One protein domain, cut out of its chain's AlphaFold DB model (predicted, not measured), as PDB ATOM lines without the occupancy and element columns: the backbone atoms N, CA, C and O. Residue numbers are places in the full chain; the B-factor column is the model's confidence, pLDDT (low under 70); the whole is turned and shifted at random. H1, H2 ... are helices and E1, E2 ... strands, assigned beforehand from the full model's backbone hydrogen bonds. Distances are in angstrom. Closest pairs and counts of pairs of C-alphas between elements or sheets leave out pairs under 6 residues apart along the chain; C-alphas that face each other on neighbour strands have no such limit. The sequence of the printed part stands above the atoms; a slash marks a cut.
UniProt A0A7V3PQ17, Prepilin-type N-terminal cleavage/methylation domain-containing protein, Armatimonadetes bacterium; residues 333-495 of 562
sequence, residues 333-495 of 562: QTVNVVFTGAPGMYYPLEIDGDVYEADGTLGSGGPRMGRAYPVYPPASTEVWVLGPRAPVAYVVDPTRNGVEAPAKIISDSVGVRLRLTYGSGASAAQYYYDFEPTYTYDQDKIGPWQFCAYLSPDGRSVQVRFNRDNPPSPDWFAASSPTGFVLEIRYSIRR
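Overview. This is residues 333 to 495 of the 562 residues of the protein "Prepilin-type N-terminal cleavage/methylation domain-containing protein" of Armatimonadetes bacterium (UniProt A0A7V3PQ17). This domain, with little regular structure, is a sandwich of two antiparallel sheets partly face to face, E3 E2 E1 E10 E6 E7 and E4 E5 E9 E8, with long loops between. The 163 printed residues include ten named strands and one helix, H1, between E9 and E10; the class is mostly strand, with 60 residues in named elements. It is compact, radius of gyration of the C-alphas 15.6 A, spanning 44 by 43 by 34 A.

Arrangement. Start with E1, residues 333 to 339: N 335 lies 2.9 A from O 489 of antiparallel E10, residues 484 to 494. E4, residues 372 to 375, and E5, residues 393 to 396, form a hairpin, N 375 and O 393 being 2.8 A apart. H1, residues 474 to 477, only grazes the larger sheet and is too short for any O i to N i+4 pair.

Along the chain. Find C-alpha 333 at (53.110, -8.371, 9.252). Then come E2, 349 to 351; E3, 354 to 356; E6, 415 to 422, 23.2 A; E7, 429 to 434; E8, 450 to 455; E9, 462 to 465. E10, 31.6 A, ends at (55.633, 1.703, 8.235).

Size, cuts and confidence. The printed part has no cut; E3 to E4, E4 to E5, E5 to E6 and E7 to E8 are long links. Residues 379 to 387 and 478 to 479 have pLDDT under 70.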
ATOM      1  N   GLN A 333      52.671  -7.475   8.192       93.25
ATOM      2  CA  GLN A 333      53.110  -8.371   9.252       93.25
ATOM      3  C   GLN A 333      51.962  -9.289   9.667       93.25
ATOM      4  O   GLN A 333      50.780  -8.957   9.545       93.25
ATOM      5  N   THR A 334      52.310 -10.476  10.154       94.12
ATOM      6  CA  THR A 334      51.357 -11.429  10.731       94.12
ATOM      7  C   THR A 334      51.939 -11.979  12.020       94.12
ATOM      8  O   THR A 334      53.084 -12.420  12.033       94.12
ATOM      9  N   VAL A 335      51.145 -11.950  13.085       94.50
ATOM     10  CA  VAL A 335      51.449 -12.581  14.369       94.50
ATOM     11  C   VAL A 335      50.519 -13.769  14.535       94.50
ATOM     12  O   VAL A 335      49.301 -13.631  14.397       94.50
ATOM     13  N   ASN A 336      51.091 -14.932  14.830       94.50
ATOM     14  CA  ASN A 336      50.326 -16.145  15.082       94.50
ATOM     15  C   ASN A 336      50.262 -16.393  16.587       94.50
ATOM     16  O   ASN A 336      51.293 -16.568  17.229       94.50
ATOM     17  N   VAL A 337      49.051 -16.445  17.131       94.62
ATOM     18  CA  VAL A 337      48.793 -16.861  18.509       94.62
ATOM     19  C   VAL A 337      48.312 -18.302  18.481       94.62
ATOM     20  O   VAL A 337      47.202 -18.583  18.027       94.62
ATOM     21  N   VAL A 338      49.147 -19.220  18.950       94.44
ATOM     22  CA  VAL A 338      48.884 -20.661  18.940       94.44
ATOM     23  C   VAL A 338      48.491 -21.112  20.340       94.44
ATOM     24  O   VAL A 338      49.196 -20.827  21.299       94.44
ATOM     25  N   PHE A 339      47.384 -21.837  20.472       92.25
ATOM     26  CA  PHE A 339      46.978 -22.444  21.741       92.25
ATOM     27  C   PHE A 339      47.610 -23.838  21.847       92.25
ATOM     28  O   PHE A 339      47.368 -24.686  20.988       92.25
ATOM     29  N   THR A 340      48.444 -24.075  22.867       88.44
ATOM     30  CA  THR A 340      49.402 -25.204  22.880       88.44
ATOM     31  C   THR A 340      49.078 -26.325  23.873       88.44
ATOM     32  O   THR A 340      49.796 -27.323  23.928       88.44
ATOM     33  N   GLY A 341      47.985 -26.229  24.633       83.19
ATOM     34  CA  GLY A 341      47.656 -27.235  25.641       83.19
ATOM     35  C   GLY A 341      46.289 -27.068  26.297       83.19
ATOM     36  O   GLY A 341      45.479 -26.225  25.909       83.19
ATOM     37  N   ALA A 342      46.035 -27.908  27.303       82.38
ATOM     38  CA  ALA A 342      44.823 -27.833  28.108       82.38
ATOM     39  C   ALA A 342      44.850 -26.591  29.020       82.38
ATOM     40  O   ALA A 342      45.917 -26.229  29.523       82.38
ATOM     41  N   PRO A 343      43.698 -25.944  29.259       82.06
ATOM     42  CA  PRO A 343      43.648 -24.758  30.100       82.06
ATOM     43  C   PRO A 343      43.843 -25.109  31.583       82.06
ATOM     44  O   PRO A 343      43.286 -26.093  32.074       82.06
ATOM     45  N   GLY A 344      44.595 -24.268  32.296       82.56
ATOM     46  CA  GLY A 344      44.657 -24.238  33.760       82.56
ATOM     47  C   GLY A 344      43.764 -23.123  34.302       82.56
ATOM     48  O   GLY A 344      42.540 -23.197  34.188       82.56
ATOM     49  N   MET A 345      44.377 -22.068  34.852       83.50
ATOM     50  CA  MET A 345      43.673 -20.801  35.104       83.50
ATOM     51  C   MET A 345      43.376 -20.089  33.777       83.50
ATOM     52  O   MET A 345      42.275 -19.584  33.574       83.50
ATOM     53  N   TYR A 346      44.332 -20.152  32.851       88.31
ATOM     54  CA  TYR A 346      44.228 -19.674  31.480       88.31
ATOM     55  C   TYR A 346      44.698 -20.741  30.486       88.31
ATOM     56  O   TYR A 346      45.287 -21.759  30.865       88.31
ATOM     57  N   TYR A 347      44.426 -20.517  29.202       89.31
ATOM     58  CA  TYR A 347      45.023 -21.313  28.133       89.31
ATOM     59  C   TYR A 347      46.519 -21.009  27.987       89.31
ATOM     60  O   TYR A 347      46.874 -19.834  27.910       89.31
ATOM     61  N   PRO A 348      47.387 -22.030  27.886       91.19
ATOM     62  CA  PRO A 348      48.769 -21.813  27.490       91.19
ATOM     63  C   PRO A 348      48.841 -21.424  26.007       91.19
ATOM     64  O   PRO A 348      48.117 -21.979  25.168       91.19
ATOM     65  N   LEU A 349      49.707 -20.461  25.694       93.50
ATOM     66  CA  LEU A 349      49.844 -19.878  24.357       93.50
ATOM     67  C   LEU A 349      51.300 -19.853  23.910       93.50
ATOM     68  O   LEU A 349      52.200 -19.666  24.718       93.50
ATOM     69  N   GLU A 350      51.513 -19.930  22.606       93.12
ATOM     70  CA  GLU A 350      52.776 -19.598  21.958       93.12
ATOM     71  C   GLU A 350      52.546 -18.442  20.979       93.12
ATOM     72  O   GLU A 350      51.643 -18.496  20.140       93.12
ATOM     73  N   ILE A 351      53.337 -17.376  21.109       92.19
ATOM     74  CA  ILE A 351      53.268 -16.179  20.263       92.19
ATOM     75  C   ILE A 351      54.684 -15.809  19.833       92.19
ATOM     76  O   ILE A 351      55.482 -15.372  20.655       92.19
ATOM     77  N   ASP A 352      55.001 -15.965  18.547       85.81
ATOM     78  CA  ASP A 352      56.316 -15.623  17.974       85.81
ATOM     79  C   ASP A 352      57.520 -16.163  18.791       85.81
ATOM     80  O   ASP A 352      58.547 -15.496  18.942       85.81
ATOM     81  N   GLY A 353      57.388 -17.381  19.330       84.69
ATOM     82  CA  GLY A 353      58.402 -18.056  20.148       84.69
ATOM     83  C   GLY A 353      58.352 -17.759  21.654       84.69
ATOM     84  O   GLY A 353      59.038 -18.441  22.413       84.69
ATOM     85  N   ASP A 354      57.536 -16.801  22.106       89.50
ATOM     86  CA  ASP A 354      57.229 -16.612  23.528       89.50
ATOM     87  C   ASP A 354      56.154 -17.618  23.965       89.50
ATOM     88  O   ASP A 354      55.070 -17.663  23.381       89.50
ATOM     89  N   VAL A 355      56.434 -18.389  25.020       92.19
ATOM     90  CA  VAL A 355      55.488 -19.351  25.610       92.19
ATOM     91  C   VAL A 355      54.886 -18.766  26.884       92.19
ATOM     92  O   VAL A 355      55.608 -18.407  27.815       92.19
ATOM     93  N   TYR A 356      53.561 -18.667  26.920       91.19
ATOM     94  CA  TYR A 356      52.775 -18.237  28.069       91.19
ATOM     95  C   TYR A 356      52.154 -19.454  28.742       91.19
ATOM     96  O   TYR A 356      51.448 -20.232  28.099       91.19
ATOM     97  N   GLU A 357      52.415 -19.603  30.034       90.12
ATOM     98  CA  GLU A 357      51.970 -20.733  30.840       90.12
ATOM     99  C   GLU A 357      50.490 -20.613  31.222       90.12
ATOM    100  O   GLU A 357      49.847 -19.571  31.071       90.12
ATOM    101  N   ALA A 358      49.933 -21.695  31.767       86.44
ATOM    102  CA  ALA A 358      48.524 -21.778  32.152       86.44
ATOM    103  C   ALA A 358      48.126 -20.882  33.351       86.44
ATOM    104  O   ALA A 358      46.956 -20.859  33.738       86.44
ATOM    105  N   ASP A 359      49.074 -20.157  33.950       83.19
ATOM    106  CA  ASP A 359      48.858 -19.099  34.948       83.19
ATOM    107  C   ASP A 359      48.933 -17.678  34.344       83.19
ATOM    108  O   ASP A 359      48.741 -16.687  35.047       83.19
ATOM    109  N   GLY A 360      49.159 -17.578  33.029       80.12
ATOM    110  CA  GLY A 360      49.259 -16.329  32.279       80.12
ATOM    111  C   GLY A 360      50.641 -15.673  32.329       80.12
ATOM    112  O   GLY A 360      50.817 -14.589  31.767       80.12
ATOM    113  N   THR A 361      51.624 -16.303  32.978       86.56
ATOM    114  CA  THR A 361      53.002 -15.810  33.034       86.56
ATOM    115  C   THR A 361      53.803 -16.241  31.808       86.56
ATOM    116  O   THR A 361      53.470 -17.203  31.122       86.56
ATOM    117  N   LEU A 362      54.863 -15.494  31.497       88.44
ATOM    118  CA  LEU A 362      55.807 -15.876  30.451       88.44
ATOM    119  C   LEU A 362      56.727 -16.977  30.999       88.44
ATOM    120  O   LEU A 362      57.491 -16.719  31.931       88.44
ATOM    121  N   GLY A 363      56.694 -18.171  30.405       83.31
ATOM    122  CA  GLY A 363      57.387 -19.362  30.914       83.31
ATOM    123  C   GLY A 363      58.912 -19.235  30.976       83.31
ATOM    124  O   GLY A 363      59.563 -19.897  31.780       83.31
ATOM    125  N   SER A 364      59.507 -18.333  30.187       78.12
ATOM    126  CA  SER A 364      60.951 -18.063  30.229       78.12
ATOM    127  C   SER A 364      61.393 -17.253  31.455       78.12
ATOM    128  O   SER A 364      62.589 -17.204  31.744       78.12
ATOM    129  N   GLY A 365      60.470 -16.562  32.142       74.56
ATOM    130  CA  GLY A 365      60.779 -15.614  33.221       74.56
ATOM    131  C   GLY A 365      61.667 -14.424  32.808       74.56
ATOM    132  O   GLY A 365      62.063 -13.633  33.663       74.56
ATOM    133  N   GLY A 366      62.003 -14.306  31.519       76.44
ATOM    134  CA  GLY A 366      62.901 -13.302  30.948       76.44
ATOM    135  C   GLY A 366      62.164 -12.153  30.246       76.44
ATOM    136  O   GLY A 366      60.947 -12.013  30.383       76.44
ATOM    137  N   PRO A 367      62.882 -11.298  29.491       78.62
ATOM    138  CA  PRO A 367      62.243 -10.279  28.666       78.62
ATOM    139  C   PRO A 367      61.422 -10.928  27.545       78.62
ATOM    140  O   PRO A 367      61.791 -11.973  27.013       78.62
ATOM    141  N   ARG A 368      60.316 -10.275  27.179       82.94
ATOM    142  CA  ARG A 368      59.457 -10.695  26.064       82.94
ATOM    143  C   ARG A 368      60.206 -10.568  24.750       82.94
ATOM    144  O   ARG A 368      60.833  -9.538  24.496       82.94
ATOM    145  N   MET A 369      60.091 -11.596  23.922       81.62
ATOM    146  CA  MET A 369      60.702 -11.671  22.607       81.62
ATOM    147  C   MET A 369      59.637 -11.811  21.509       81.62
ATOM    148  O   MET A 369      60.000 -11.887  20.346       81.62
ATOM    149  N   GLY A 370      58.344 -11.844  21.810       83.62
ATOM    150  CA  GLY A 370      57.280 -11.832  20.809       83.62
ATOM    151  C   GLY A 370      56.928 -10.416  20.347       83.62
ATOM    152  O   GLY A 370      57.147  -9.438  21.066       83.62
ATOM    153  N   ARG A 371      56.329 -10.291  19.155       87.12
ATOM    154  CA  ARG A 371      55.739  -9.020  18.685       87.12
ATOM    155  C   ARG A 371      54.348  -8.773  19.253       87.12
ATOM    156  O   ARG A 371      53.764  -7.723  19.009       87.12
ATOM    157  N   ALA A 372      53.792  -9.718  20.000       92.38
ATOM    158  CA  ALA A 372      52.576  -9.498  20.758       92.38
ATOM    159  C   ALA A 372      52.608 -10.238  22.091       92.38
ATOM    160  O   ALA A 372      53.350 -11.203  22.272       92.38
ATOM    161  N   TYR A 373      51.772  -9.788  23.019       92.50
ATOM    162  CA  TYR A 373      51.557 -10.464  24.291       92.50
ATOM    163  C   TYR A 373      50.071 -10.466  24.670       92.50
ATOM    164  O   TYR A 373      49.347  -9.516  24.341       92.50
ATOM    165  N   PRO A 374      49.597 -11.522  25.353       94.00
ATOM    166  CA  PRO A 374      48.214 -11.640  25.771       94.00
ATOM    167  C   PRO A 374      47.924 -10.751  26.985       94.00
ATOM    168  O   PRO A 374      48.776 -10.528  27.848       94.00
ATOM    169  N   VAL A 375      46.687 -10.275  27.068       92.38
ATOM    170  CA  VAL A 375      46.111  -9.620  28.242       92.38
ATOM    171  C   VAL A 375      44.954 -10.482  28.722       92.38
ATOM    172  O   VAL A 375      43.901 -10.558  28.081       92.38
ATOM    173  N   TYR A 376      45.170 -11.147  29.849       87.81
ATOM    174  CA  TYR A 376      44.155 -11.964  30.497       87.81
ATOM    175  C   TYR A 376      43.199 -11.105  31.333       87.81
ATOM    176  O   TYR A 376      43.607 -10.057  31.851       87.81
ATOM    177  N   PRO A 377      41.927 -11.517  31.469       83.06
ATOM    178  CA  PRO A 377      41.031 -10.896  32.431       83.06
ATOM    179  C   PRO A 377      41.558 -11.136  33.859       83.06
ATOM    180  O   PRO A 377      42.329 -12.068  34.081       83.06
ATOM    181  N   PRO A 378      41.162 -10.319  34.849       76.62
ATOM    182  CA  PRO A 378      41.499 -10.588  36.243       76.62
ATOM    183  C   PRO A 378      41.011 -11.981  36.658       76.62
ATOM    184  O   PRO A 378      39.869 -12.339  36.361       76.62
ATOM    185  N   ALA A 379      41.853 -12.737  37.365       66.38
ATOM    186  CA  ALA A 379      41.478 -14.052  37.877       66.38
ATOM    187  C   ALA A 379      40.244 -13.930  38.785       66.38
ATOM    188  O   ALA A 379      40.196 -13.049  39.650       66.38
ATOM    189  N   SER A 380      39.244 -14.798  38.598       60.91
ATOM    190  CA  SER A 380      38.074 -14.792  39.473       60.91
ATOM    191  C   SER A 380      38.481 -15.227  40.884       60.91
ATOM    192  O   SER A 380      39.160 -16.233  41.083       60.91
ATOM    193  N   THR A 381      38.083 -14.447  41.888       55.66
ATOM    194  CA  THR A 381      38.286 -14.776  43.309       55.66
ATOM    195  C   THR A 381      37.200 -15.708  43.853       55.66
ATOM    196  O   THR A 381      37.301 -16.179  44.985       55.66
ATOM    197  N   GLU A 382      36.171 -16.006  43.052       55.00
ATOM    198  CA  GLU A 382      35.054 -16.877  43.409       55.00
ATOM    199  C   GLU A 382      35.174 -18.248  42.729       55.00
ATOM    200  O   GLU A 382      35.167 -18.366  41.506       55.00
ATOM    201  N   VAL A 383      35.219 -19.304  43.547       49.78
ATOM    202  CA  VAL A 383      35.463 -20.711  43.160       49.78
ATOM    203  C   VAL A 383      34.427 -21.281  42.168       49.78
ATOM    204  O   VAL A 383      34.684 -22.303  41.536       49.78
ATOM    205  N   TRP A 384      33.271 -20.630  41.995       51.47
ATOM    206  CA  TRP A 384      32.141 -21.145  41.206       51.47
ATOM    207  C   TRP A 384      31.813 -20.344  39.938       51.47
ATOM    208  O   TRP A 384      30.921 -20.748  39.194       51.47
ATOM    209  N   VAL A 385      32.534 -19.254  39.657       54.22
ATOM    210  CA  VAL A 385      32.392 -18.493  38.405       54.22
ATOM    211  C   VAL A 385      33.671 -18.671  37.596       54.22
ATOM    212  O   VAL A 385      34.693 -18.030  37.853       54.22
ATOM    213  N   LEU A 386      33.625 -19.582  36.624       59.91
ATOM    214  CA  LEU A 386      34.684 -19.723  35.633       59.91
ATOM    215  C   LEU A 386      34.591 -18.541  34.670       59.91
ATOM    216  O   LEU A 386      33.780 -18.543  33.749       59.91
ATOM    217  N   GLY A 387      35.399 -17.515  34.931       67.62
ATOM    218  CA  GLY A 387      35.628 -16.438  33.977       67.62
ATOM    219  C   GLY A 387      36.297 -16.953  32.694       67.62
ATOM    220  O   GLY A 387      36.760 -18.100  32.642       67.62
ATOM    221  N   PRO A 388      36.369 -16.115  31.651       78.75
ATOM    222  CA  PRO A 388      36.979 -16.505  30.394       78.75
ATOM    223  C   PRO A 388      38.457 -16.849  30.582       78.75
ATOM    224  O   PRO A 388      39.226 -16.086  31.164       78.75
ATOM    225  N   ARG A 389      38.851 -18.022  30.076       86.00
ATOM    226  CA  ARG A 389      40.212 -18.568  30.212       86.00
ATOM    227  C   ARG A 389      41.153 -18.139  29.086       86.00
ATOM    228  O   ARG A 389      42.357 -18.374  29.166       86.00
ATOM    229  N   ALA A 390      40.615 -17.556  28.019       89.50
ATOM    230  CA  ALA A 390      41.395 -17.004  26.918       89.50
ATOM    231  C   ALA A 390      41.657 -15.499  27.120       89.50
ATOM    232  O   ALA A 390      40.915 -14.841  27.856       89.50
ATOM    233  N   PRO A 391      42.696 -14.934  26.479       91.75
ATOM    234  CA  PRO A 391      42.976 -13.505  26.555       91.75
ATOM    235  C   PRO A 391      41.816 -12.665  26.020       91.75
ATOM    236  O   PRO A 391      41.277 -12.933  24.948       91.75
ATOM    237  N   VAL A 392      41.480 -11.592  26.734       92.56
ATOM    238  CA  VAL A 392      40.466 -10.617  26.295       92.56
ATOM    239  C   VAL A 392      41.050  -9.563  25.357       92.56
ATOM    240  O   VAL A 392      40.311  -8.848  24.680       92.56
ATOM    241  N   ALA A 393      42.377  -9.449  25.303       94.44
ATOM    242  CA  ALA A 393      43.068  -8.630  24.324       94.44
ATOM    243  C   ALA A 393      44.483  -9.151  24.040       94.44
ATOM    244  O   ALA A 393      45.065  -9.870  24.849       94.44
ATOM    245  N   TYR A 394      45.059  -8.712  22.924       95.44
ATOM    246  CA  TYR A 394      46.481  -8.862  22.613       95.44
ATOM    247  C   TYR A 394      47.068  -7.492  22.322       95.44
ATOM    248  O   TYR A 394      46.486  -6.711  21.569       95.44
ATOM    249  N   VAL A 395      48.214  -7.185  22.919       94.94
ATOM    250  CA  VAL A 395      48.949  -5.956  22.613       94.94
ATOM    251  C   VAL A 395      50.060  -6.303  21.645       94.94
ATOM    252  O   VAL A 395      50.895  -7.150  21.951       94.94
ATOM    253  N   VAL A 396      50.057  -5.651  20.489       95.00
ATOM    254  CA  VAL A 396      51.037  -5.828  19.422       95.00
ATOM    255  C   VAL A 396      52.089  -4.718  19.509       95.00
ATOM    256  O   VAL A 396      51.792  -3.536  19.332       95.00
ATOM    257  N   ASP A 397      53.287  -5.176  19.855       92.81
ATOM    258  CA  ASP A 397      54.634  -4.605  19.877       92.81
ATOM    259  C   ASP A 397      55.484  -4.778  18.595       92.81
ATOM    260  O   ASP A 397      56.312  -5.694  18.607       92.81
ATOM    261  N   PRO A 398      55.375  -3.999  17.500       90.94
ATOM    262  CA  PRO A 398      56.170  -4.250  16.294       90.94
ATOM    263  C   PRO A 398      57.681  -4.070  16.508       90.94
ATOM    264  O   PRO A 398      58.465  -4.579  15.716       90.94
ATOM    265  N   THR A 399      58.115  -3.375  17.565       88.56
ATOM    266  CA  THR A 399      59.541  -3.234  17.901       88.56
ATOM    267  C   THR A 399      60.100  -4.433  18.656       88.56
ATOM    268  O   THR A 399      61.298  -4.459  18.935       88.56
ATOM    269  N   ARG A 400      59.266  -5.425  19.007       87.50
ATOM    270  CA  ARG A 400      59.675  -6.589  19.804       87.50
ATOM    271  C   ARG A 400      60.390  -6.136  21.085       87.50
ATOM    272  O   ARG A 400      61.526  -6.528  21.344       87.50
ATOM    273  N   ASN A 401      59.754  -5.234  21.839       84.06
ATOM    274  CA  ASN A 401      60.324  -4.629  23.045       84.06
ATOM    275  C   ASN A 401      61.688  -3.938  22.800       84.06
ATOM    276  O   ASN A 401      62.618  -4.050  23.600       84.06
ATOM    277  N   GLY A 402      61.818  -3.246  21.664       84.56
ATOM    278  CA  GLY A 402      63.021  -2.505  21.267       84.56
ATOM    279  C   GLY A 402      64.140  -3.327  20.612       84.56
ATOM    280  O   GLY A 402      65.203  -2.768  20.347       84.56
ATOM    281  N   VAL A 403      63.932  -4.621  20.349       86.81
ATOM    282  CA  VAL A 403      64.895  -5.466  19.614       86.81
ATOM    283  C   VAL A 403      64.906  -5.131  18.120       86.81
ATOM    284  O   VAL A 403      65.963  -5.125  17.489       86.81
ATOM    285  N   GLU A 404      63.738  -4.858  17.546       88.31
ATOM    286  CA  GLU A 404      63.592  -4.426  16.160       88.31
ATOM    287  C   GLU A 404      63.573  -2.898  16.059       88.31
ATOM    288  O   GLU A 404      63.244  -2.182  17.008       88.31
ATOM    289  N   ALA A 405      63.905  -2.388  14.870       90.25
ATOM    290  CA  ALA A 405      63.861  -0.957  14.612       90.25
ATOM    291  C   ALA A 405      62.455  -0.381  14.905       90.25
ATOM    292  O   ALA A 405      61.449  -1.084  14.743       90.25
ATOM    293  N   PRO A 406      62.346   0.900  15.291       91.62
ATOM    294  CA  PRO A 406      61.055   1.538  15.516       91.62
ATOM    295  C   PRO A 406      60.143   1.474  14.283       91.62
ATOM    296  O   PRO A 406      60.586   1.663  13.149       91.62
ATOM    297  N   ALA A 407      58.856   1.221  14.513       93.19
ATOM    298  CA  ALA A 407      57.826   1.147  13.482       93.19
ATOM    299  C   ALA A 407      56.525   1.794  13.981       93.19
ATOM    300  O   ALA A 407      56.268   1.836  15.185       93.19
ATOM    301  N   LYS A 408      55.702   2.285  13.053       93.69
ATOM    302  CA  LYS A 408      54.311   2.672  13.311       93.69
ATOM    303  C   LYS A 408      53.379   1.687  12.626       93.69
ATOM    304  O   LYS A 408      53.629   1.295  11.489       93.69
ATOM    305  N   ILE A 409      52.301   1.318  13.297       94.50
ATOM    306  CA  ILE A 409      51.217   0.519  12.735       94.50
ATOM    307  C   ILE A 409      50.293   1.455  11.956       94.50
ATOM    308  O   ILE A 409      49.936   2.537  12.425       94.50
ATOM    309  N   ILE A 410      49.939   1.047  10.744       93.44
ATOM    310  CA  ILE A 410      49.052   1.794   9.854       93.44
ATOM    311  C   ILE A 410      47.626   1.691  10.406       93.44
ATOM    312  O   ILE A 410      47.141   0.591  10.696       93.44
ATOM    313  N   SER A 411      46.958   2.834  10.575       86.56
ATOM    314  CA  SER A 411      45.568   2.891  11.042       86.56
ATOM    315  C   SER A 411      44.656   2.081  10.123       86.56
ATOM    316  O   SER A 411      44.858   2.073   8.913       86.56
ATOM    317  N   ASP A 412      43.673   1.390  10.699       87.25
ATOM    318  CA  ASP A 412      42.701   0.556   9.975       87.25
ATOM    319  C   ASP A 412      43.299  -0.615   9.161       87.25
ATOM    320  O   ASP A 412      42.578  -1.297   8.437       87.25
ATOM    321  N   SER A 413      44.597  -0.915   9.308       93.56
ATOM    322  CA  SER A 413      45.241  -2.068   8.650       93.56
ATOM    323  C   SER A 413      45.124  -3.384   9.429       93.56
ATOM    324  O   SER A 413      45.538  -4.435   8.937       93.56
ATOM    325  N   VAL A 414      44.611  -3.336  10.661       95.25
ATOM    326  CA  VAL A 414      44.560  -4.495  11.557       95.25
ATOM    327  C   VAL A 414      43.392  -5.398  11.178       95.25
ATOM    328  O   VAL A 414      42.246  -4.961  11.176       95.25
ATOM    329  N   GLY A 415      43.682  -6.668  10.913       96.25
ATOM    330  CA  GLY A 415      42.709  -7.727  10.673       96.25
ATOM    331  C   GLY A 415      42.970  -8.928  11.575       96.25
ATOM    332  O   GLY A 415      44.116  -9.223  11.919       96.25
ATOM    333  N   VAL A 416      41.908  -9.639  11.945       96.81
ATOM    334  CA  VAL A 416      41.991 -10.847  12.772       96.81
ATOM    335  C   VAL A 416      41.325 -12.005  12.042       96.81
ATOM    336  O   VAL A 416      40.178 -11.902  11.611       96.81
ATOM    337  N   ARG A 417      42.045 -13.121  11.937       96.44
ATOM    338  CA  ARG A 417      41.566 -14.361  11.332       96.44
ATOM    339  C   ARG A 417      41.787 -15.525  12.283       96.44
ATOM    340  O   ARG A 417      42.889 -15.728  12.775       96.44
ATOM    341  N   LEU A 418      40.761 -16.329  12.503       95.31
ATOM    342  CA  LEU A 418      40.866 -17.593  13.219       95.31
ATOM    343  C   LEU A 418      41.104 -18.728  12.227       95.31
ATOM    344  O   LEU A 418      40.354 -18.890  11.265       95.31
ATOM    345  N   ARG A 419      42.128 -19.536  12.495       94.44
ATOM    346  CA  ARG A 419      42.449 -20.764  11.775       94.44
ATOM    347  C   ARG A 419      42.245 -21.961  12.697       94.44
ATOM    348  O   ARG A 419      42.925 -22.099  13.715       94.44
ATOM    349  N   LEU A 420      41.326 -22.839  12.314       93.19
ATOM    350  CA  LEU A 420      41.044 -24.096  13.003       93.19
ATOM    351  C   LEU A 420      41.587 -25.264  12.196       93.19
ATOM    352  O   LEU A 420      41.386 -25.322  10.984       93.19
ATOM    353  N   THR A 421      42.202 -26.219  12.879       91.62
ATOM    354  CA  THR A 421      42.688 -27.464  12.285       91.62
ATOM    355  C   THR A 421      41.934 -28.640  12.890       91.62
ATOM    356  O   THR A 421      41.797 -28.724  14.110       91.62
ATOM    357  N   TYR A 422      41.468 -29.561  12.044       90.25
ATOM    358  CA  TYR A 422      40.843 -30.819  12.450       90.25
ATOM    359  C   TYR A 422      41.628 -32.012  11.901       90.25
ATOM    360  O   TYR A 422      41.880 -32.108  10.698       90.25
ATOM    361  N   GLY A 423      41.984 -32.944  12.787       84.31
ATOM    362  CA  GLY A 423      42.808 -34.113  12.463       84.31
ATOM    363  C   GLY A 423      44.311 -33.862  12.628       84.31
ATOM    364  O   GLY A 423      44.734 -32.814  13.110       84.31
ATOM    365  N   SER A 424      45.134 -34.844  12.268       79.56
ATOM    366  CA  SER A 424      46.593 -34.805  12.448       79.56
ATOM    367  C   SER A 424      47.333 -35.065  11.136       79.56
ATOM    368  O   SER A 424      46.903 -35.898  10.339       79.56
ATOM    369  N   GLY A 425      48.489 -34.424  10.951       77.62
ATOM    370  CA  GLY A 425      49.360 -34.631   9.789       77.62
ATOM    371  C   GLY A 425      48.985 -33.786   8.565       77.62
ATOM    372  O   GLY A 425      48.180 -32.863   8.651       77.62
ATOM    373  N   ALA A 426      49.590 -34.098   7.414       75.88
ATOM    374  CA  ALA A 426      49.491 -33.296   6.186       75.88
ATOM    375  C   ALA A 426      48.079 -33.226   5.564       75.88
ATOM    376  O   ALA A 426      47.828 -32.361   4.732       75.88
ATOM    377  N   SER A 427      47.162 -34.109   5.973       81.69
ATOM    378  CA  SER A 427      45.775 -34.163   5.484       81.69
ATOM    379  C   SER A 427      44.765 -33.497   6.428       81.69
ATOM    380  O   SER A 427      43.563 -33.703   6.274       81.69
ATOM    381  N   ALA A 428      45.227 -32.758   7.442       85.75
ATOM    382  CA  ALA A 428      44.340 -32.094   8.390       85.75
ATOM    383  C   ALA A 428      43.506 -31.002   7.696       85.75
ATOM    384  O   ALA A 428      44.040 -30.159   6.972       85.75
ATOM    385  N   ALA A 429      42.192 -31.014   7.923       87.62
ATOM    386  CA  ALA A 429      41.290 -30.020   7.354       87.62
ATOM    387  C   ALA A 429      41.470 -28.680   8.079       87.62
ATOM    388  O   ALA A 429      41.457 -28.639   9.311       87.62
ATOM    389  N   GLN A 430      41.622 -27.595   7.315       91.06
ATOM    390  CA  GLN A 430      41.775 -26.239   7.843       91.06
ATOM    391  C   GLN A 430      40.552 -25.386   7.511       91.06
ATOM    392  O   GLN A 430      40.134 -25.323   6.356       91.06
ATOM    393  N   TYR A 431      40.014 -24.703   8.518       91.62
ATOM    394  CA  TYR A 431      38.911 -23.754   8.374       91.62
ATOM    395  C   TYR A 431      39.366 -22.363   8.802       91.62
ATOM    396  O   TYR A 431      40.096 -22.222   9.784       91.62
ATOM    397  N   TYR A 432      38.915 -21.348   8.070       93.94
ATOM    398  CA  TYR A 432      39.286 -19.955   8.281       93.94
ATOM    399  C   TYR A 432      38.038 -19.114   8.541       93.94
ATOM    400  O   TYR A 432      37.084 -19.185   7.768       93.94
ATOM    401  N   TYR A 433      38.072 -18.312   9.601       94.56
ATOM    402  CA  TYR A 433      37.010 -17.375   9.965       94.56
ATOM    403  C   TYR A 433      37.609 -15.985  10.150       94.56
ATOM    404  O   TYR A 433      38.482 -15.797  10.997       94.56
ATOM    405  N   ASP A 434      37.161 -15.020   9.355       95.88
ATOM    406  CA  ASP A 434      37.571 -13.622   9.483       95.88
ATOM    407  C   ASP A 434      36.660 -12.908  10.486       95.88
ATOM    408  O   ASP A 434      35.438 -13.047  10.428       95.88
ATOM    409  N   PHE A 435      37.256 -12.170  11.421       96.56
ATOM    410  CA  PHE A 435      36.505 -11.378  12.391       96.56
ATOM    411  C   PHE A 435      36.149 -10.020  11.788       96.56
ATOM    412  O   PHE A 435      36.929  -9.433  11.034       96.56
ATOM    413  N   GLU A 436      34.996  -9.484  12.176       96.31
ATOM    414  CA  GLU A 436      34.562  -8.158  11.745       96.31
ATOM    415  C   GLU A 436      35.162  -7.062  12.648       96.31
ATOM    416  O   GLU A 436      35.048  -7.140  13.878       96.31
ATOM    417  N   PRO A 437      35.792  -6.015  12.085       95.25
ATOM    418  CA  PRO A 437      36.258  -4.888  12.882       95.25
ATOM    419  C   PRO A 437      35.068  -4.091  13.437       95.25
ATOM    420  O   PRO A 437      34.093  -3.822  12.736       95.25
ATOM    421  N   THR A 438      35.159  -3.666  14.696       95.00
ATOM    422  CA  THR A 438      34.208  -2.754  15.342       95.00
ATOM    423  C   THR A 438      34.936  -1.561  15.953       95.00
ATOM    424  O   THR A 438      36.058  -1.678  16.442       95.00
ATOM    425  N   TYR A 439      34.269  -0.407  15.969       91.81
ATOM    426  CA  TYR A 439      34.746   0.815  16.628       91.81
ATOM    427  C   TYR A 439      34.272   0.918  18.090       91.81
ATOM    428  O   TYR A 439      34.384   1.963  18.729       91.81
ATOM    429  N   THR A 440      33.705  -0.165  18.626       92.75
ATOM    430  CA  THR A 440      33.223  -0.230  20.007       92.75
ATOM    431  C   THR A 440      34.379  -0.550  20.950       92.75
ATOM    432  O   THR A 440      34.818  -1.691  21.042       92.75
ATOM    433  N   TYR A 441      34.864   0.461  21.676       88.69
ATOM    434  CA  TYR A 441      35.987   0.310  22.616       88.69
ATOM    435  C   TYR A 441      35.636  -0.411  23.923       88.69
ATOM    436  O   TYR A 441      36.534  -0.874  24.633       88.69
ATOM    437  N   ASP A 442      34.344  -0.450  24.250       90.94
ATOM    438  CA  ASP A 442      33.789  -1.111  25.426       90.94
ATOM    439  C   ASP A 442      33.740  -2.625  25.186       90.94
ATOM    440  O   ASP A 442      32.949  -3.100  24.369       90.94
ATOM    441  N   GLN A 443      34.605  -3.375  25.875       87.94
ATOM    442  CA  GLN A 443      34.774  -4.814  25.650       87.94
ATOM    443  C   GLN A 443      33.517  -5.625  25.967       87.94
ATOM    444  O   GLN A 443      33.346  -6.702  25.403       87.94
ATOM    445  N   ASP A 444      32.615  -5.105  26.796       89.31
ATOM    446  CA  ASP A 444      31.367  -5.789  27.146       89.31
ATOM    447  C   ASP A 444      30.342  -5.713  25.990       89.31
ATOM    448  O   ASP A 444      29.361  -6.454  25.951       89.31
ATOM    449  N   LYS A 445      30.574  -4.824  25.013       91.88
ATOM    450  CA  LYS A 445      29.695  -4.585  23.855       91.88
ATOM    451  C   LYS A 445      30.269  -5.075  22.525       91.88
ATOM    452  O   LYS A 445      29.596  -4.961  21.502       91.88
ATOM    453  N   ILE A 446      31.494  -5.598  22.511       93.81
ATOM    454  CA  ILE A 446      32.086  -6.204  21.311       93.81
ATOM    455  C   ILE A 446      31.359  -7.528  21.033       93.81
ATOM    456  O   ILE A 446      31.181  -8.329  21.943       93.81
ATOM    457  N   GLY A 447      30.914  -7.786  19.802       92.25
ATOM    458  CA  GLY A 447      30.287  -9.065  19.450       92.25
ATOM    459  C   GLY A 447      31.257 -10.261  19.505       92.25
ATOM    460  O   GLY A 447      32.470 -10.076  19.441       92.25
ATOM    461  N   PRO A 448      30.756 -11.511  19.569       87.06
ATOM    462  CA  PRO A 448      31.600 -12.709  19.653       87.06
ATOM    463  C   PRO A 448      32.503 -12.917  18.425       87.06
ATOM    464  O   PRO A 448      33.612 -13.404  18.572       87.06
ATOM    465  N   TRP A 449      32.081 -12.497  17.231       93.38
ATOM    466  CA  TRP A 449      32.885 -12.563  15.995       93.38
ATOM    467  C   TRP A 449      33.454 -11.203  15.579       93.38
ATOM    468  O   TRP A 449      33.747 -10.969  14.408       93.38
ATOM    469  N   GLN A 450      33.583 -10.289  16.540       95.88
ATOM    470  CA  GLN A 450      34.070  -8.936  16.315       95.88
ATOM    471  C   GLN A 450      35.344  -8.663  17.107       95.88
ATOM    472  O   GLN A 450      35.607  -9.283  18.139       95.88
ATOM    473  N   PHE A 451      36.129  -7.702  16.635       96.56
ATOM    474  CA  PHE A 451      37.302  -7.207  17.349       96.56
ATOM    475  C   PHE A 451      37.404  -5.687  17.242       96.56
ATOM    476  O   PHE A 451      36.997  -5.096  16.247       96.56
ATOM    477  N   CYS A 452      37.984  -5.049  18.255       95.88
ATOM    478  CA  CYS A 452      38.302  -3.624  18.228       95.88
ATOM    479  C   CYS A 452      39.820  -3.442  18.262       95.88
ATOM    480  O   CYS A 452      40.480  -3.886  19.201       95.88
ATOM    481  N   ALA A 453      40.383  -2.750  17.272       95.38
ATOM    482  CA  ALA A 453      41.789  -2.355  17.276       95.38
ATOM    483  C   ALA A 453      41.940  -0.968  17.920       95.38
ATOM    484  O   ALA A 453      41.457   0.032  17.395       95.38
ATOM    485  N   TYR A 454      42.603  -0.901  19.072       93.12
ATOM    486  CA  TYR A 454      42.893   0.347  19.775       93.12
ATOM    487  C   TYR A 454      44.362   0.725  19.588       93.12
ATOM    488  O   TYR A 454      45.245   0.166  20.240       93.12
ATOM    489  N   LEU A 455      44.626   1.645  18.661       92.56
ATOM    490  CA  LEU A 455      45.973   2.122  18.361       92.56
ATOM    491  C   LEU A 455      46.454   3.101  19.444       92.56
ATOM    492  O   LEU A 455      45.688   3.945  19.912       92.56
ATOM    493  N   SER A 456      47.723   3.009  19.842       92.12
ATOM    494  CA  SER A 456      48.325   3.988  20.747       92.12
ATOM    495  C   SER A 456      48.408   5.377  20.089       92.12
ATOM    496  O   SER A 456      48.509   5.468  18.865       92.12
ATOM    497  N   PRO A 457      48.402   6.483  20.863       88.25
ATOM    498  CA  PRO A 457      48.438   7.840  20.300       88.25
ATOM    499  C   PRO A 457      49.652   8.131  19.403       88.25
ATOM    500  O   PRO A 457      49.577   8.964  18.506       88.25
ATOM    501  N   ASP A 458      50.771   7.447  19.640       86.06
ATOM    502  CA  ASP A 458      52.000   7.537  18.844       86.06
ATOM    503  C   ASP A 458      52.041   6.554  17.655       86.06
ATOM    504  O   ASP A 458      52.992   6.570  16.869       86.06
ATOM    505  N   GLY A 459      51.018   5.704  17.520       89.25
ATOM    506  CA  GLY A 459      50.887   4.696  16.473       89.25
ATOM    507  C   GLY A 459      51.849   3.519  16.597       89.25
ATOM    508  O   GLY A 459      51.951   2.733  15.661       89.25
ATOM    509  N   ARG A 460      52.596   3.393  17.699       90.44
ATOM    510  CA  ARG A 460      53.661   2.384  17.832       90.44
ATOM    511  C   ARG A 460      53.184   1.034  18.330       90.44
ATOM    512  O   ARG A 460      53.887   0.057  18.140       90.44
ATOM    513  N   SER A 461      52.010   0.965  18.942       92.94
ATOM    514  CA  SER A 461      51.432  -0.288  19.423       92.94
ATOM    515  C   SER A 461      49.933  -0.305  19.177       92.94
ATOM    516  O   SER A 461      49.292   0.744  19.110       92.94
ATOM    517  N   VAL A 462      49.357  -1.495  19.051       95.44
ATOM    518  CA  VAL A 462      47.903  -1.655  18.968       95.44
ATOM    519  C   VAL A 462      47.442  -2.699  19.962       95.44
ATOM    520  O   VAL A 462      48.047  -3.758  20.097       95.44
ATOM    521  N   GLN A 463      46.354  -2.408  20.661       95.44
ATOM    522  CA  GLN A 463      45.657  -3.385  21.476       95.44
ATOM    523  C   GLN A 463      44.459  -3.921  20.695       95.44
ATOM    524  O   GLN A 463      43.492  -3.202  20.453       95.44
ATOM    525  N   VAL A 464      44.521  -5.190  20.310       96.50
ATOM    526  CA  VAL A 464      43.424  -5.923  19.678       96.50
ATOM    527  C   VAL A 464      42.537  -6.480  20.780       96.50
ATOM    528  O   VAL A 464      42.957  -7.370  21.514       96.50
ATOM    529  N   ARG A 465      41.338  -5.921  20.938       95.81
ATOM    530  CA  ARG A 465      40.385  -6.263  21.998       95.81
ATOM    531  C   ARG A 465      39.263  -7.143  21.466       95.81
ATOM    532  O   ARG A 465      38.719  -6.876  20.396       95.81
ATOM    533  N   PHE A 466      38.878  -8.119  22.274       95.69
ATOM    534  CA  PHE A 466      37.721  -8.981  22.059       95.69
ATOM    535  C   PHE A 466      36.665  -8.748  23.135       95.69
ATOM    536  O   PHE A 466      36.886  -7.975  24.078       95.69
ATOM    537  N   ASN A 467      35.525  -9.425  22.976       92.56
ATOM    538  CA  ASN A 467      34.491  -9.473  23.996       92.56
ATOM    539  C   ASN A 467      35.089  -9.968  25.321       92.56
ATOM    540  O   ASN A 467      35.783 -10.987  25.354       92.56
ATOM    541  N   ARG A 468      34.825  -9.231  26.400       87.94
ATOM    542  CA  ARG A 468      35.368  -9.543  27.722       87.94
ATOM    543  C   ARG A 468      34.876 -10.881  28.263       87.94
ATOM    544  O   ARG A 468      35.671 -11.595  28.860       87.94
ATOM    545  N   ASP A 469      33.602 -11.191  28.067       87.19
ATOM    546  CA  ASP A 469      32.925 -12.366  28.616       87.19
ATOM    547  C   ASP A 469      33.045 -13.587  27.699       87.19
ATOM    548  O   ASP A 469      32.979 -14.726  28.157       87.19
ATOM    549  N   ASN A 470      33.240 -13.356  26.399       88.69
ATOM    550  CA  ASN A 470      33.338 -14.407  25.394       88.69
ATOM    551  C   ASN A 470      34.475 -14.158  24.381       88.69
ATOM    552  O   ASN A 470      34.200 -13.928  23.200       88.69
ATOM    553  N   PRO A 471      35.751 -14.169  24.812       91.56
ATOM    554  CA  PRO A 471      36.890 -14.049  23.910       91.56
ATOM    555  C   PRO A 471      37.082 -15.308  23.043       91.56
ATOM    556  O   PRO A 471      36.661 -16.404  23.436       91.56
ATOM    557  N   PRO A 472      37.756 -15.182  21.881       92.00
ATOM    558  CA  PRO A 472      38.054 -16.305  20.999       92.00
ATOM    559  C   PRO A 472      38.845 -17.380  21.731       92.00
ATOM    560  O   PRO A 472      39.960 -17.151  22.199       92.00
ATOM    561  N   SER A 473      38.253 -18.568  21.823       89.75
ATOM    562  CA  SER A 473      38.824 -19.685  22.562       89.75
ATOM    563  C   SER A 473      38.458 -21.035  21.940       89.75
ATOM    564  O   SER A 473      37.424 -21.152  21.272       89.75
ATOM    565  N   PRO A 474      39.270 -22.083  22.185       88.75
ATOM    566  CA  PRO A 474      38.936 -23.447  21.783       88.75
ATOM    567  C   PRO A 474      37.571 -23.933  22.300       88.75
ATOM    568  O   PRO A 474      36.927 -24.749  21.639       88.75
ATOM    569  N   ASP A 475      37.100 -23.399  23.434       86.06
ATOM    570  CA  ASP A 475      35.813 -23.743  24.056       86.06
ATOM    571  C   ASP A 475      34.596 -23.447  23.160       86.06
ATOM    572  O   ASP A 475      33.570 -24.118  23.278       86.06
ATOM    573  N   TRP A 476      34.704 -22.520  22.200       87.88
ATOM    574  CA  TRP A 476      33.640 -22.242  21.220       87.88
ATOM    575  C   TRP A 476      33.233 -23.462  20.392       87.88
ATOM    576  O   TRP A 476      32.123 -23.521  19.864       87.88
ATOM    577  N   PHE A 477      34.128 -24.444  20.279       85.56
ATOM    578  CA  PHE A 477      33.974 -25.607  19.414       85.56
ATOM    579  C   PHE A 477      33.802 -26.907  20.205       85.56
ATOM    580  O   PHE A 477      34.042 -27.981  19.664       85.56
ATOM    581  N   ALA A 478      33.357 -26.837  21.465       68.00
ATOM    582  CA  ALA A 478      33.286 -27.962  22.408       68.00
ATOM    583  C   ALA A 478      32.592 -29.251  21.897       68.00
ATOM    584  O   ALA A 478      32.856 -30.330  22.421       68.00
ATOM    585  N   ALA A 479      31.728 -29.181  20.876       64.38
ATOM    586  CA  ALA A 479      31.103 -30.358  20.257       64.38
ATOM    587  C   ALA A 479      32.060 -31.173  19.353       64.38
ATOM    588  O   ALA A 479      31.832 -32.355  19.103       64.38
ATOM    589  N   SER A 480      33.134 -30.549  18.869       70.31
ATOM    590  CA  SER A 480      34.196 -31.148  18.063       70.31
ATOM    591  C   SER A 480      35.467 -30.323  18.272       70.31
ATOM    592  O   SER A 480      35.702 -29.348  17.554       70.31
ATOM    593  N   SER A 481      36.257 -30.665  19.291       74.44
ATOM    594  CA  SER A 481      37.447 -29.889  19.635       74.44
ATOM    595  C   SER A 481      38.460 -29.912  18.484       74.44
ATOM    596  O   SER A 481      38.844 -31.000  18.038       74.44
ATOM    597  N   PRO A 482      38.900 -28.746  17.984       84.81
ATOM    598  CA  PRO A 482      39.925 -28.691  16.956       84.81
ATOM    599  C   PRO A 482      41.250 -29.226  17.513       84.81
ATOM    600  O   PRO A 482      41.574 -29.039  18.686       84.81
ATOM    601  N   THR A 483      42.037 -29.881  16.664       87.25
ATOM    602  CA  THR A 483      43.402 -30.324  16.994       87.25
ATOM    603  C   THR A 483      44.404 -29.171  16.963       87.25
ATOM    604  O   THR A 483      45.502 -29.305  17.497       87.25
ATOM    605  N   GLY A 484      44.035 -28.037  16.360       89.38
ATOM    606  CA  GLY A 484      44.798 -26.795  16.413       89.38
ATOM    607  C   GLY A 484      43.886 -25.574  16.371       89.38
ATOM    608  O   GLY A 484      42.949 -25.519  15.576       89.38
ATOM    609  N   PHE A 485      44.185 -24.590  17.214       93.06
ATOM    610  CA  PHE A 485      43.483 -23.313  17.284       93.06
ATOM    611  C   PHE A 485      44.521 -22.193  17.203       93.06
ATOM    612  O   PHE A 485      45.363 -22.059  18.095       93.06
ATOM    613  N   VAL A 486      44.494 -21.427  16.111       94.38
ATOM    614  CA  VAL A 486      45.453 -20.346  15.854       94.38
ATOM    615  C   VAL A 486      44.710 -19.065  15.519       94.38
ATOM    616  O   VAL A 486      43.905 -19.039  14.591       94.38
ATOM    617  N   LEU A 487      45.009 -17.993  16.243       95.25
ATOM    618  CA  LEU A 487      44.536 -16.654  15.924       95.25
ATOM    619  C   LEU A 487      45.641 -15.905  15.169       95.25
ATOM    620  O   LEU A 487      46.725 -15.678  15.700       95.25
ATOM    621  N   GLU A 488      45.373 -15.542  13.922       95.81
ATOM    622  CA  GLU A 488      46.263 -14.762  13.064       95.81
ATOM    623  C   GLU A 488      45.883 -13.279  13.165       95.81
ATOM    624  O   GLU A 488      44.806 -12.869  12.724       95.81
ATOM    625  N   ILE A 489      46.772 -12.460  13.725       96.25
ATOM    626  CA  ILE A 489      46.629 -11.002  13.757       96.25
ATOM    627  C   ILE A 489      47.490 -10.426  12.637       96.25
ATOM    628  O   ILE A 489      48.718 -10.510  12.674       96.25
ATOM    629  N   ARG A 490      46.847  -9.840  11.631       96.19
ATOM    630  CA  ARG A 490      47.493  -9.221  10.468       96.19
ATOM    631  C   ARG A 490      47.459  -7.715  10.626       96.19
ATOM    632  O   ARG A 490      46.437  -7.167  11.017       96.19
ATOM    633  N   TYR A 491      48.561  -7.043  10.339       95.25
ATOM    634  CA  TYR A 491      48.641  -5.585  10.409       95.25
ATOM    635  C   TYR A 491      49.733  -5.088   9.477       95.25
ATOM    636  O   TYR A 491      50.674  -5.819   9.175       95.25
ATOM    637  N   SER A 492      49.627  -3.850   9.010       94.81
ATOM    638  CA  SER A 492      50.686  -3.234   8.216       94.81
ATOM    639  C   SER A 492      51.483  -2.250   9.062       94.81
ATOM    640  O   SER A 492      50.923  -1.486   9.847       94.81
ATOM    641  N   ILE A 493      52.803  -2.268   8.902       94.50
ATOM    642  CA  ILE A 493      53.716  -1.326   9.545       94.50
ATOM    643  C   ILE A 493      54.336  -0.388   8.518       94.50
ATOM    644  O   ILE A 493      54.428  -0.714   7.337       94.50
ATOM    645  N   ARG A 494      54.802   0.767   8.990       93.69
ATOM    646  CA  ARG A 494      55.633   1.703   8.235       93.69
ATOM    647  C   ARG A 494      56.786   2.217   9.092       93.69
ATOM    648  O   ARG A 494      56.658   2.361  10.311       93.69
ATOM    649  N   ARG A 495      57.912   2.509   8.442       92.31
ATOM    650  CA  ARG A 495      59.169   2.953   9.084       92.31
ATOM    651  C   ARG A 495      59.647   4.327   8.596       92.31
ATOM    652  O   ARG A 495      60.724   4.784   8.957       92.31
TER     653      ARG A 495